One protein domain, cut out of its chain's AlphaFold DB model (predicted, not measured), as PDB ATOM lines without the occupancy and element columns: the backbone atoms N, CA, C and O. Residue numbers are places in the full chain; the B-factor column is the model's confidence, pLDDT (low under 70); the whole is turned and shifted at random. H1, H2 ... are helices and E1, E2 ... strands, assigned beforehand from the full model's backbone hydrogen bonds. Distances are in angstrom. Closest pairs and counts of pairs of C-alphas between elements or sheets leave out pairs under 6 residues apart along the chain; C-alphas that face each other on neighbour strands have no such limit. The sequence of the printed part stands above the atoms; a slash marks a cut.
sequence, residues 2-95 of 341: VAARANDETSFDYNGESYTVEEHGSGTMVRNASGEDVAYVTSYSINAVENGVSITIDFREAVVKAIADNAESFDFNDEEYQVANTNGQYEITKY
ATOM      1  N   VAL A   2     199.086 138.444 194.331       59.88
ATOM      2  CA  VAL A   2     198.457 139.345 195.338       59.88
ATOM      3  C   VAL A   2     197.107 139.903 194.858       59.88
ATOM      4  O   VAL A   2     196.160 139.949 195.631       59.88
ATOM      5  N   ALA A   3     196.997 140.237 193.568       61.81
ATOM      6  CA  ALA A   3     195.738 140.661 192.946       61.81
ATOM      7  C   ALA A   3     194.677 139.544 192.886       61.81
ATOM      8  O   ALA A   3     193.509 139.819 193.117       61.81
ATOM      9  N   ALA A   4     195.089 138.293 192.649       63.31
ATOM     10  CA  ALA A   4     194.185 137.139 192.618       63.31
ATOM     11  C   ALA A   4     193.592 136.867 194.013       63.31
ATOM     12  O   ALA A   4     192.389 136.696 194.152       63.31
ATOM     13  N   ARG A   5     194.415 136.956 195.070       64.31
ATOM     14  CA  ARG A   5     193.939 136.878 196.463       64.31
ATOM     15  C   ARG A   5     193.022 138.045 196.841       64.31
ATOM     16  O   ARG A   5     192.062 137.841 197.564       64.31
ATOM     17  N   ALA A   6     193.312 139.263 196.380       64.25
ATOM     18  CA  ALA A   6     192.472 140.429 196.669       64.25
ATOM     19  C   ALA A   6     191.077 140.356 196.013       64.25
ATOM     20  O   ALA A   6     190.171 141.058 196.453       64.25
ATOM     21  N   ASN A   7     190.924 139.514 194.987       73.06
ATOM     22  CA  ASN A   7     189.683 139.282 194.248       73.06
ATOM     23  C   ASN A   7     189.016 137.926 194.581       73.06
ATOM     24  O   ASN A   7     188.082 137.542 193.881       73.06
ATOM     25  N   ASP A   8     189.502 137.194 195.596       68.38
ATOM     26  CA  ASP A   8     189.051 135.837 195.967       68.38
ATOM     27  C   ASP A   8     189.111 134.802 194.816       68.38
ATOM     28  O   ASP A   8     188.309 133.870 194.726       68.38
ATOM     29  N   GLU A   9     190.081 134.947 193.909       76.38
ATOM     30  CA  GLU A   9     190.298 134.029 192.786       76.38
ATOM     31  C   GLU A   9     191.077 132.775 193.238       76.38
ATOM     32  O   GLU A   9     192.148 132.871 193.843       76.38
ATOM     33  N   THR A  10     190.577 131.581 192.897       74.94
ATOM     34  CA  THR A  10     191.164 130.278 193.290       74.94
ATOM     35  C   THR A  10     192.319 129.810 192.395       74.94
ATOM     36  O   THR A  10     192.987 128.816 192.687       74.94
ATOM     37  N   SER A  11     192.593 130.521 191.301       77.69
ATOM     38  CA  SER A  11     193.707 130.243 190.391       77.69
ATOM     39  C   SER A  11     194.065 131.474 189.568       77.69
ATOM     40  O   SER A  11     193.186 132.275 189.261       77.69
ATOM     41  N   PHE A  12     195.323 131.601 189.150       81.19
ATOM     42  CA  PHE A  12     195.742 132.629 188.195       81.19
ATOM     43  C   PHE A  12     196.781 132.090 187.212       81.19
ATOM     44  O   PHE A  12     197.598 131.240 187.565       81.19
ATOM     45  N   ASP A  13     196.788 132.640 186.000       79.75
ATOM     46  CA  ASP A  13     197.777 132.312 184.977       79.75
ATOM     47  C   ASP A  13     198.904 133.348 184.958       79.75
ATOM     48  O   ASP A  13     198.668 134.562 184.981       79.75
ATOM     49  N   TYR A  14     200.150 132.884 184.897       77.69
ATOM     50  CA  TYR A  14     201.321 133.749 184.765       77.69
ATOM     51  C   TYR A  14     202.372 133.088 183.871       77.69
ATOM     52  O   TYR A  14     202.713 131.927 184.059       77.69
ATOM     53  N   ASN A  15     202.876 133.819 182.869       75.62
ATOM     54  CA  ASN A  15     203.862 133.327 181.892       75.62
ATOM     55  C   ASN A  15     203.506 131.984 181.209       75.62
ATOM     56  O   ASN A  15     204.395 131.254 180.784       75.62
ATOM     57  N   GLY A  16     202.213 131.681 181.048       76.88
ATOM     58  CA  GLY A  16     201.742 130.463 180.377       76.88
ATOM     59  C   GLY A  16     201.627 129.224 181.273       76.88
ATOM     60  O   GLY A  16     201.311 128.158 180.755       76.88
ATOM     61  N   GLU A  17     201.840 129.359 182.585       77.69
ATOM     62  CA  GLU A  17     201.561 128.326 183.590       77.69
ATOM     63  C   GLU A  17     200.391 128.746 184.491       77.69
ATOM     64  O   GLU A  17     200.262 129.922 184.852       77.69
ATOM     65  N   SER A  18     199.547 127.776 184.856       78.00
ATOM     66  CA  SER A  18     198.419 127.965 185.773       78.00
ATOM     67  C   SER A  18     198.835 127.633 187.202       78.00
ATOM     68  O   SER A  18     199.320 126.534 187.477       78.00
ATOM     69  N   TYR A  19     198.593 128.567 188.117       81.19
ATOM     70  CA  TYR A  19     198.891 128.421 189.538       81.19
ATOM     71  C   TYR A  19     197.592 128.337 190.339       81.19
ATOM     72  O   TYR A  19     196.691 129.158 190.149       81.19
ATOM     73  N   THR A  20     197.494 127.374 191.254       80.38
ATOM     74  CA  THR A  20     196.348 127.242 192.165       80.38
ATOM     75  C   THR A  20     196.611 127.992 193.458       80.38
ATOM     76  O   THR A  20     197.720 127.960 193.995       80.38
ATOM     77  N   VAL A  21     195.584 128.670 193.956       78.88
ATOM     78  CA  VAL A  21     195.624 129.486 195.167       78.88
ATOM     79  C   VAL A  21     194.694 128.832 196.179       78.88
ATOM     80  O   VAL A  21     193.478 128.861 196.013       78.88
ATOM     81  N   GLU A  22     195.266 128.218 197.211       78.19
ATOM     82  CA  GLU A  22     194.508 127.528 198.258       78.19
ATOM     83  C   GLU A  22     194.757 128.192 199.614       78.19
ATOM     84  O   GLU A  22     195.880 128.594 199.940       78.19
ATOM     85  N   GLU A  23     193.707 128.306 200.426       73.69
ATOM     86  CA  GLU A  23     193.866 128.679 201.829       73.69
ATOM     87  C   GLU A  23     194.589 127.559 202.576       73.69
ATOM     88  O   GLU A  23     194.210 126.390 202.506       73.69
ATOM     89  N   HIS A  24     195.650 127.923 203.292       70.69
ATOM     90  CA  HIS A  24     196.455 126.986 204.059       70.69
ATOM     91  C   HIS A  24     196.831 127.640 205.389       70.69
ATOM     92  O   HIS A  24     197.670 128.541 205.430       70.69
ATOM     93  N   GLY A  25     196.188 127.205 206.474       71.69
ATOM     94  CA  GLY A  25     196.426 127.754 207.810       71.69
ATOM     95  C   GLY A  25     196.027 129.229 207.923       71.69
ATOM     96  O   GLY A  25     194.904 129.607 207.596       71.69
ATOM     97  N   SER A  26     196.951 130.073 208.389       66.06
ATOM     98  CA  SER A  26     196.758 131.528 208.545       66.06
ATOM     99  C   SER A  26     197.100 132.352 207.290       66.06
ATOM    100  O   SER A  26     197.089 133.588 207.318       66.06
ATOM    101  N   GLY A  27     197.412 131.689 206.173       73.94
ATOM    102  CA  GLY A  27     197.823 132.312 204.921       73.94
ATOM    103  C   GLY A  27     197.303 131.584 203.684       73.94
ATOM    104  O   GLY A  27     196.357 130.802 203.727       73.94
ATOM    105  N   THR A  28     197.914 131.891 202.544       77.19
ATOM    106  CA  THR A  28     197.522 131.343 201.243       77.19
ATOM    107  C   THR A  28     198.725 130.678 200.597       77.19
ATOM    108  O   THR A  28     199.741 131.342 200.368       77.19
ATOM    109  N   MET A  29     198.608 129.387 200.299       77.94
ATOM    110  CA  MET A  29     199.623 128.631 199.574       77.94
ATOM    111  C   MET A  29     199.337 128.704 198.078       77.94
ATOM    112  O   MET A  29     198.195 128.569 197.640       77.94
ATOM    113  N   VAL A  30     200.383 128.911 197.287       80.31
ATOM    114  CA  VAL A  30     200.294 128.882 195.831       80.31
ATOM    115  C   VAL A  30     201.108 127.725 195.298       80.31
ATOM    116  O   VAL A  30     202.306 127.632 195.571       80.31
ATOM    117  N   ARG A  31     200.446 126.871 194.518       82.19
ATOM    118  CA  ARG A  31     201.047 125.700 193.881       82.19
ATOM    119  C   ARG A  31     201.102 125.871 192.373       82.19
ATOM    120  O   ARG A  31     200.222 126.502 191.789       82.19
ATOM    121  N   ASN A  32     202.138 125.325 191.744       81.56
ATOM    122  CA  ASN A  32     202.216 125.268 190.283       81.56
ATOM    123  C   ASN A  32     201.328 124.131 189.738       81.56
ATOM    124  O   ASN A  32     200.869 123.280 190.499       81.56
ATOM    125  N   ALA A  33     201.149 124.056 188.419       75.19
ATOM    126  CA  ALA A  33     200.383 123.008 187.736       75.19
ATOM    127  C   ALA A  33     200.852 121.570 188.059       75.19
ATOM    128  O   ALA A  33     200.072 120.625 187.962       75.19
ATOM    129  N   SER A  34     202.113 121.406 188.478       74.31
ATOM    130  CA  SER A  34     202.700 120.134 188.932       74.31
ATOM    131  C   SER A  34     202.388 119.781 190.397       74.31
ATOM    132  O   SER A  34     202.788 118.717 190.860       74.31
ATOM    133  N   GLY A  35     201.705 120.660 191.137       72.44
ATOM    134  CA  GLY A  35     201.376 120.487 192.555       72.44
ATOM    135  C   GLY A  35     202.483 120.887 193.539       72.44
ATOM    136  O   GLY A  35     202.330 120.655 194.733       72.44
ATOM    137  N   GLU A  36     203.584 121.479 193.069       77.19
ATOM    138  CA  GLU A  36     204.685 121.946 193.924       77.19
ATOM    139  C   GLU A  36     204.361 123.294 194.584       77.19
ATOM    140  O   GLU A  36     203.879 124.207 193.911       77.19
ATOM    141  N   ASP A  37     204.663 123.428 195.879       79.88
ATOM    142  CA  ASP A  37     204.486 124.663 196.652       79.88
ATOM    143  C   ASP A  37     205.515 125.721 196.218       79.88
ATOM    144  O   ASP A  37     206.721 125.564 196.413       79.88
ATOM    145  N   VAL A  38     205.041 126.817 195.621       76.25
ATOM    146  CA  VAL A  38     205.901 127.840 194.999       76.25
ATOM    147  C   VAL A  38     206.035 129.081 195.871       76.25
ATOM    148  O   VAL A  38     207.076 129.738 195.868       76.25
ATOM    149  N   ALA A  39     204.980 129.440 196.607       71.44
ATOM    150  CA  ALA A  39     204.994 130.609 197.475       71.44
ATOM    151  C   ALA A  39     203.873 130.578 198.523       71.44
ATOM    152  O   ALA A  39     202.757 130.146 198.250       71.44
ATOM    153  N   TYR A  40     204.169 131.132 199.699       73.19
ATOM    154  CA  TYR A  40     203.220 131.310 200.797       73.19
ATOM    155  C   TYR A  40     203.004 132.802 201.068       73.19
ATOM    156  O   TYR A  40     203.963 133.535 201.334       73.19
ATOM    157  N   VAL A  41     201.753 133.261 200.977       73.81
ATOM    158  CA  VAL A  41     201.373 134.677 201.104       73.81
ATOM    159  C   VAL A  41     200.645 134.908 202.412       73.81
ATOM    160  O   VAL A  41     199.621 134.287 202.702       73.81
ATOM    161  N   THR A  42     201.114 135.899 203.153       77.12
ATOM    162  CA  THR A  42     200.524 136.391 204.398       77.12
ATOM    163  C   THR A  42     200.254 137.892 204.285       77.12
ATOM    164  O   THR A  42     200.827 138.566 203.431       77.12
ATOM    165  N   SER A  43     199.387 138.431 205.145       75.25
ATOM    166  CA  SER A  43     199.154 139.883 205.270       75.25
ATOM    167  C   SER A  43     200.374 140.639 205.816       75.25
ATOM    168  O   SER A  43     200.479 141.852 205.651       75.25
ATOM    169  N   TYR A  44     201.308 139.915 206.435       77.69
ATOM    170  CA  TYR A  44     202.564 140.433 206.964       77.69
ATOM    171  C   TYR A  44     203.743 140.066 206.058       77.69
ATOM    172  O   TYR A  44     203.836 138.936 205.577       77.69
ATOM    173  N   SER A  45     204.675 141.005 205.877       80.19
ATOM    174  CA  SER A  45     205.992 140.743 205.287       80.19
ATOM    175  C   SER A  45     206.981 140.409 206.401       80.19
ATOM    176  O   SER A  45     207.433 141.304 207.111       80.19
ATOM    177  N   ILE A  46     207.334 139.133 206.542       82.94
ATOM    178  CA  ILE A  46     208.254 138.655 207.581       82.94
ATOM    179  C   ILE A  46     209.647 138.480 206.966       82.94
ATOM    180  O   ILE A  46     209.822 137.673 206.054       82.94
ATOM    181  N   ASN A  47     210.633 139.221 207.475       83.50
ATOM    182  CA  ASN A  47     212.019 139.185 207.006       83.50
ATOM    183  C   ASN A  47     212.974 138.880 208.163       83.50
ATOM    184  O   ASN A  47     212.777 139.363 209.276       83.50
ATOM    185  N   ALA A  48     214.024 138.103 207.889       83.75
ATOM    186  CA  ALA A  48     215.069 137.834 208.868       83.75
ATOM    187  C   ALA A  48     215.989 139.053 208.989       83.75
ATOM    188  O   ALA A  48     216.447 139.592 207.982       83.75
ATOM    189  N   VAL A  49     216.259 139.474 210.223       82.44
ATOM    190  CA  VAL A  49     217.200 140.567 210.514       82.44
ATOM    191  C   VAL A  49     218.646 140.052 210.545       82.44
ATOM    192  O   VAL A  49     219.574 140.778 210.194       82.44
ATOM    193  N   GLU A  50     218.850 138.790 210.929       76.94
ATOM    194  CA  GLU A  50     220.164 138.144 210.986       76.94
ATOM    195  C   GLU A  50     220.488 137.406 209.674       76.94
ATOM    196  O   GLU A  50     219.656 136.691 209.109       76.94
ATOM    197  N   ASN A  51     221.721 137.566 209.183       71.00
ATOM    198  CA  ASN A  51     222.181 136.910 207.959       71.00
ATOM    199  C   ASN A  51     222.262 135.386 208.140       71.00
ATOM    200  O   ASN A  51     222.852 134.900 209.100       71.00
ATOM    201  N   GLY A  52     221.742 134.631 207.168       72.56
ATOM    202  CA  GLY A  52     221.800 133.163 207.164       72.56
ATOM    203  C   GLY A  52     220.640 132.466 207.885       72.56
ATOM    204  O   GLY A  52     220.614 131.238 207.921       72.56
ATOM    205  N   VAL A  53     219.666 133.215 208.412       78.31
ATOM    206  CA  VAL A  53     218.427 132.653 208.968       78.31
ATOM    207  C   VAL A  53     217.407 132.437 207.847       78.31
ATOM    208  O   VAL A  53     216.972 133.386 207.193       78.31
ATOM    209  N   SER A  54     217.008 131.181 207.631       76.56
ATOM    210  CA  SER A  54     215.923 130.824 206.711       76.56
ATOM    211  C   SER A  54     214.602 130.738 207.466       76.56
ATOM    212  O   SER A  54     214.467 129.943 208.394       76.56
ATOM    213  N   ILE A  55     213.619 131.532 207.051       81.38
ATOM    214  CA  ILE A  55     212.283 131.541 207.649       81.38
ATOM    215  C   ILE A  55     211.421 130.487 206.951       81.38
ATOM    216  O   ILE A  55     211.033 130.680 205.797       81.38
ATOM    217  N   THR A  56     211.121 129.391 207.648       84.62
ATOM    218  CA  THR A  56     210.244 128.321 207.147       84.62
ATOM    219  C   THR A  56     208.780 128.765 207.099       84.62
ATOM    220  O   THR A  56     208.383 129.726 207.761       84.62
ATOM    221  N   ILE A  57     207.966 128.074 206.298       81.25
ATOM    222  CA  ILE A  57     206.530 128.368 206.158       81.25
ATOM    223  C   ILE A  57     205.808 128.162 207.496       81.25
ATOM    224  O   ILE A  57     205.102 129.066 207.937       81.25
ATOM    225  N   ASP A  58     206.086 127.058 208.190       84.56
ATOM    226  CA  ASP A  58     205.499 126.746 209.502       84.56
ATOM    227  C   ASP A  58     205.811 127.823 210.552       84.56
ATOM    228  O   ASP A  58     204.959 128.187 211.362       84.56
ATOM    229  N   PHE A  59     207.020 128.401 210.506       85.62
ATOM    230  CA  PHE A  59     207.378 129.514 211.382       85.62
ATOM    231  C   PHE A  59     206.555 130.763 211.054       85.62
ATOM    232  O   PHE A  59     206.042 131.414 211.958       85.62
ATOM    233  N   ARG A  60     206.371 131.095 209.766       85.19
ATOM    234  CA  ARG A  60     205.510 132.224 209.365       85.19
ATOM    235  C   ARG A  60     204.075 132.024 209.837       85.19
ATOM    236  O   ARG A  60     203.450 132.983 210.275       85.19
ATOM    237  N   GLU A  61     203.562 130.802 209.757       83.88
ATOM    238  CA  GLU A  61     202.217 130.477 210.222       83.88
ATOM    239  C   GLU A  61     202.074 130.689 211.735       83.88
ATOM    240  O   GLU A  61     201.140 131.370 212.165       83.88
ATOM    241  N   ALA A  62     203.031 130.180 212.520       86.12
ATOM    242  CA  ALA A  62     203.075 130.354 213.971       86.12
ATOM    243  C   ALA A  62     203.131 131.838 214.370       86.12
ATOM    244  O   ALA A  62     202.381 132.274 215.243       86.12
ATOM    245  N   VAL A  63     203.941 132.632 213.666       86.44
ATOM    246  CA  VAL A  63     204.043 134.084 213.856       86.44
ATOM    247  C   VAL A  63     202.719 134.793 213.590       86.44
ATOM    248  O   VAL A  63     202.262 135.584 214.412       86.44
ATOM    249  N   VAL A  64     202.093 134.536 212.437       86.56
ATOM    250  CA  VAL A  64     200.833 135.201 212.070       86.56
ATOM    251  C   VAL A  64     199.729 134.828 213.053       86.56
ATOM    252  O   VAL A  64     198.934 135.688 213.426       86.56
ATOM    253  N   LYS A  65     199.710 133.575 213.518       86.44
ATOM    254  CA  LYS A  65     198.776 133.118 214.546       86.44
ATOM    255  C   LYS A  65     199.005 133.832 215.881       86.44
ATOM    256  O   LYS A  65     198.054 134.364 216.440       86.44
ATOM    257  N   ALA A  66     200.252 133.929 216.342       86.81
ATOM    258  CA  ALA A  66     200.595 134.651 217.567       86.81
ATOM    259  C   ALA A  66     200.189 136.135 217.500       86.81
ATOM    260  O   ALA A  66     199.645 136.676 218.461       86.81
ATOM    261  N   ILE A  67     200.380 136.781 216.343       86.44
ATOM    262  CA  ILE A  67     199.947 138.167 216.117       86.44
ATOM    263  C   ILE A  67     198.414 138.283 216.124       86.44
ATOM    264  O   ILE A  67     197.882 139.213 216.728       86.44
ATOM    265  N   ALA A  68     197.701 137.353 215.478       86.31
ATOM    266  CA  ALA A  68     196.237 137.343 215.443       86.31
ATOM    267  C   ALA A  68     195.621 137.151 216.841       86.31
ATOM    268  O   ALA A  68     194.635 137.808 217.175       86.31
ATOM    269  N   ASP A  69     196.246 136.311 217.666       87.44
ATOM    270  CA  ASP A  69     195.819 136.020 219.037       87.44
ATOM    271  C   ASP A  69     196.263 137.103 220.048       87.44
ATOM    272  O   ASP A  69     195.929 137.014 221.229       87.44
ATOM    273  N   ASN A  70     196.985 138.146 219.604       85.25
ATOM    274  CA  ASN A  70     197.653 139.141 220.460       85.25
ATOM    275  C   ASN A  70     198.519 138.500 221.564       85.25
ATOM    276  O   ASN A  70     198.552 138.984 222.696       85.25
ATOM    277  N   ALA A  71     199.203 137.399 221.246       87.62
ATOM    278  CA  ALA A  71     200.076 136.706 222.181       87.62
ATOM    279  C   ALA A  71     201.392 137.476 222.389       87.62
ATOM    280  O   ALA A  71     201.973 137.998 221.439       87.62
ATOM    281  N   GLU A  72     201.875 137.518 223.634       87.81
ATOM    282  CA  GLU A  72     203.170 138.127 223.982       87.81
ATOM    283  C   GLU A  72     204.355 137.218 223.602       87.81
ATOM    284  O   GLU A  72     205.435 137.708 223.275       87.81
ATOM    285  N   SER A  73     204.147 135.897 223.564       90.00
ATOM    286  CA  SER A  73     205.129 134.912 223.102       90.00
ATOM    287  C   SER A  73     204.474 133.696 222.436       90.00
ATOM    288  O   SER A  73     203.270 133.462 222.574       90.00
ATOM    289  N   PHE A  74     205.258 132.932 221.674       91.38
ATOM    290  CA  PHE A  74     204.868 131.632 221.126       91.38
ATOM    291  C   PHE A  74     206.060 130.669 221.090       91.38
ATOM    292  O   PHE A  74     207.198 131.083 220.874       91.38
ATOM    293  N   ASP A  75     205.786 129.376 221.251       88.44
ATOM    294  CA  ASP A  75     206.794 128.323 221.145       88.44
ATOM    295  C   ASP A  75     206.855 127.761 219.721       88.44
ATOM    296  O   ASP A  75     205.830 127.472 219.096       88.44
ATOM    297  N   PHE A  76     208.066 127.555 219.211       88.75
ATOM    298  CA  PHE A  76     208.310 126.886 217.938       88.75
ATOM    299  C   PHE A  76     209.606 126.073 218.011       88.75
ATOM    300  O   PHE A  76     210.649 126.612 218.363       88.75
ATOM    301  N   ASN A  77     209.562 124.781 217.662       86.50
ATOM    302  CA  ASN A  77     210.713 123.862 217.723       86.50
ATOM    303  C   ASN A  77     211.455 123.861 219.079       86.50
ATOM    304  O   ASN A  77     212.681 123.949 219.108       86.50
ATOM    305  N   ASP A  78     210.715 123.763 220.190       81.62
ATOM    306  CA  ASP A  78     211.244 123.786 221.569       81.62
ATOM    307  C   ASP A  78     211.952 125.100 221.963       81.62
ATOM    308  O   ASP A  78     212.731 125.150 222.918       81.62
ATOM    309  N   GLU A  79     211.683 126.182 221.231       84.56
ATOM    310  CA  GLU A  79     212.248 127.506 221.461       84.56
ATOM    311  C   GLU A  79     211.135 128.550 221.618       84.56
ATOM    312  O   GLU A  79     210.234 128.633 220.787       84.56
ATOM    313  N   GLU A  80     211.217 129.367 222.671       88.62
ATOM    314  CA  GLU A  80     210.254 130.443 222.930       88.62
ATOM    315  C   GLU A  80     210.654 131.726 222.182       88.62
ATOM    316  O   GLU A  80     211.781 132.223 222.309       88.62
ATOM    317  N   TYR A  81     209.710 132.286 221.428       89.12
ATOM    318  CA  TYR A  81     209.850 133.541 220.695       89.12
ATOM    319  C   TYR A  81     208.920 134.600 221.286       89.12
ATOM    320  O   TYR A  81     207.728 134.374 221.454       89.12
ATOM    321  N   GLN A  82     209.463 135.780 221.570       90.94
ATOM    322  CA  GLN A  82     208.735 136.941 222.076       90.94
ATOM    323  C   GLN A  82     208.267 137.815 220.914       90.94
ATOM    324  O   GLN A  82     209.029 138.056 219.972       90.94
ATOM    325  N   VAL A  83     207.035 138.313 221.000       89.88
ATOM    326  CA  VAL A  83     206.398 139.154 219.987       89.88
ATOM    327  C   VAL A  83     206.172 140.545 220.570       89.88
ATOM    328  O   VAL A  83     205.346 140.743 221.455       89.88
ATOM    329  N   ALA A  84     206.891 141.537 220.051       87.88
ATOM    330  CA  ALA A  84     206.746 142.932 220.458       87.88
ATOM    331  C   ALA A  84     206.181 143.769 219.308       87.88
ATOM    332  O   ALA A  84     206.681 143.709 218.189       87.88
ATOM    333  N   ASN A  85     205.160 144.585 219.571       86.75
ATOM    334  CA  ASN A  85     204.630 145.535 218.591       86.75
ATOM    335  C   ASN A  85     205.127 146.948 218.906       86.75
ATOM    336  O   ASN A  85     204.768 147.521 219.934       86.75
ATOM    337  N   THR A  86     205.908 147.528 217.996       82.06
ATOM    338  CA  THR A  86     206.325 148.930 218.066       82.06
ATOM    339  C   THR A  86     205.783 149.676 216.852       82.06
ATOM    340  O   THR A  86     206.258 149.493 215.735       82.06
ATOM    341  N   ASN A  87     204.786 150.542 217.064       81.81
ATOM    342  CA  ASN A  87     204.198 151.409 216.031       81.81
ATOM    343  C   ASN A  87     203.728 150.670 214.758       81.81
ATOM    344  O   ASN A  87     203.851 151.196 213.653       81.81
ATOM    345  N   GLY A  88     203.182 149.458 214.903       79.44
ATOM    346  CA  GLY A  88     202.672 148.657 213.784       79.44
ATOM    347  C   GLY A  88     203.712 147.748 213.125       79.44
ATOM    348  O   GLY A  88     203.373 147.025 212.191       79.44
ATOM    349  N   GLN A  89     204.954 147.745 213.616       83.06
ATOM    350  CA  GLN A  89     205.973 146.766 213.255       83.06
ATOM    351  C   GLN A  89     206.102 145.725 214.371       83.06
ATOM    352  O   GLN A  89     206.355 146.071 215.525       83.06
ATOM    353  N   TYR A  90     205.936 144.451 214.011       86.69
ATOM    354  CA  TYR A  90     206.122 143.329 214.926       86.69
ATOM    355  C   TYR A  90     207.577 142.858 214.878       86.69
ATOM    356  O   TYR A  90     208.087 142.500 213.816       86.69
ATOM    357  N   GLU A  91     208.240 142.877 216.027       87.00
ATOM    358  CA  GLU A  91     209.575 142.336 216.235       87.00
ATOM    359  C   GLU A  91     209.464 140.984 216.936       87.00
ATOM    360  O   GLU A  91     208.766 140.846 217.941       87.00
ATOM    361  N   ILE A  92     210.145 139.983 216.379       88.44
ATOM    362  CA  ILE A  92     210.108 138.605 216.863       88.44
ATOM    363  C   ILE A  92     211.509 138.258 217.309       88.44
ATOM    364  O   ILE A  92     212.417 138.125 216.485       88.44
ATOM    365  N   THR A  93     211.692 138.159 218.617       86.69
ATOM    366  CA  THR A  93     213.007 137.943 219.215       86.69
ATOM    367  C   THR A  93     213.016 136.647 219.997       86.69
ATOM    368  O   THR A  93     212.036 136.265 220.625       86.69
ATOM    369  N   LYS A  94     214.151 135.960 219.966       85.62
ATOM    370  CA  LYS A  94     214.408 134.815 220.829       85.62
ATOM    371  C   LYS A  94     215.585 135.149 221.723       85.62
ATOM    372  O   LYS A  94     216.637 135.579 221.242       85.62
ATOM    373  N   TYR A  95     215.452 134.866 223.010       75.69
ATOM    374  CA  TYR A  95     216.588 134.913 223.917       75.69
ATOM    375  C   TYR A  95     217.475 133.688 223.697       75.69
ATOM    376  O   TYR A  95     217.134 132.559 224.044       75.69
TER     377      TYR A  95
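Overview. This is residues 2 to 95 of the 341 residues of the protein "ABC-type dipeptide/oligopeptide/nickel transport systems, permease components" of Butyrivibrio fibrisolvens 16/4 (UniProt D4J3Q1). Two small lobes make an elongated domain: at one end a curled antiparallel sheet, E1 to E4, with the short helix H1 beside its strands, and at the other a sheet of three strands, E5 to E7, with the helix H2 packed on one face. H2 lies between the two sheets, and the long link of residues 42 to 56 joins the lobes. The printed part has 94 residues, with two named helices and seven named strands in the order H1 E1 E2 E3 E4 H2 E5 E6 E7. Both sheets are antiparallel, ordered E1 - E2 - E3 - E4 and E5 - E6 - E7, and the class is mixed, helices and strands. The whole is only just loose, close to compact, with a radius of gyration of the C-alphas of 15.3 A and spans of 46 by 27 by 21 A.

Along the chain. Begin with the larger sheet at C-alpha 11, (193.707, 130.243, 190.391), where E1, residues 11 to 14, starts. E2, residues 17 to 24, runs 21.1 A; E3 is residues 27 to 31, 13.3 A, and E4 residues 37 to 41, 11.4 A. Before them is H1, residues 2 to 6, 6.2 A long. Find C-alpha 57 at (206.530, 128.368, 206.158); from there H2, residues 57 to 68, runs 16.5 A. E5 is residues 73 to 76, E6 residues 79 to 86, 22.5 A, and E7 residues 89 to 93, ending at C-alpha 93, (213.007, 137.943, 219.215).

Arrangement. Look first at E1 to E4, a meander, each strand the antiparallel neighbour of the one before; this sheet is strongly twisted. Within hydrogen-bond range are N 12 and O 19 across the neighbours E1 and E2, 3.0 A apart, N 22 and O 29 across E2 and E3, 3.0 A apart, and N 30 and O 39 across E3 and E4, 2.8 A apart. H1 is on this sheet at a height of 6.8 A, over none of its strands; its closest C-alphas to E1 are Ala 4 and Phe 12, 6.5 A. H2 is on this sheet too, its closest C-alphas to E4 being Ile 57 and Tyr 40, 7.0 A. H2 is also on the second meander, E5 E6 E7, at a height of 7.9 A, over E6 and slantwise to the strands at 51 degrees on the local plane. Its closest C-alphas to E5 are Ala 66 and Phe 74, 6.3 A. Here N 74 and O 81 are 2.9 A apart, and N 84 and O 91 2.9 A. In H1 and H2 every O i to N i+4 pair is within hydrogen-bond range.

Size, cuts and confidence. The C-alphas farthest apart are those of Gly 16 and Tyr 95, 46.2 A. The printed part has no cut. The link from E4 to H2 is long, and the others are tight. The mean pLDDT of the printed part is 80.0; it is under 70 at residues 2 to 6, 8 and 26.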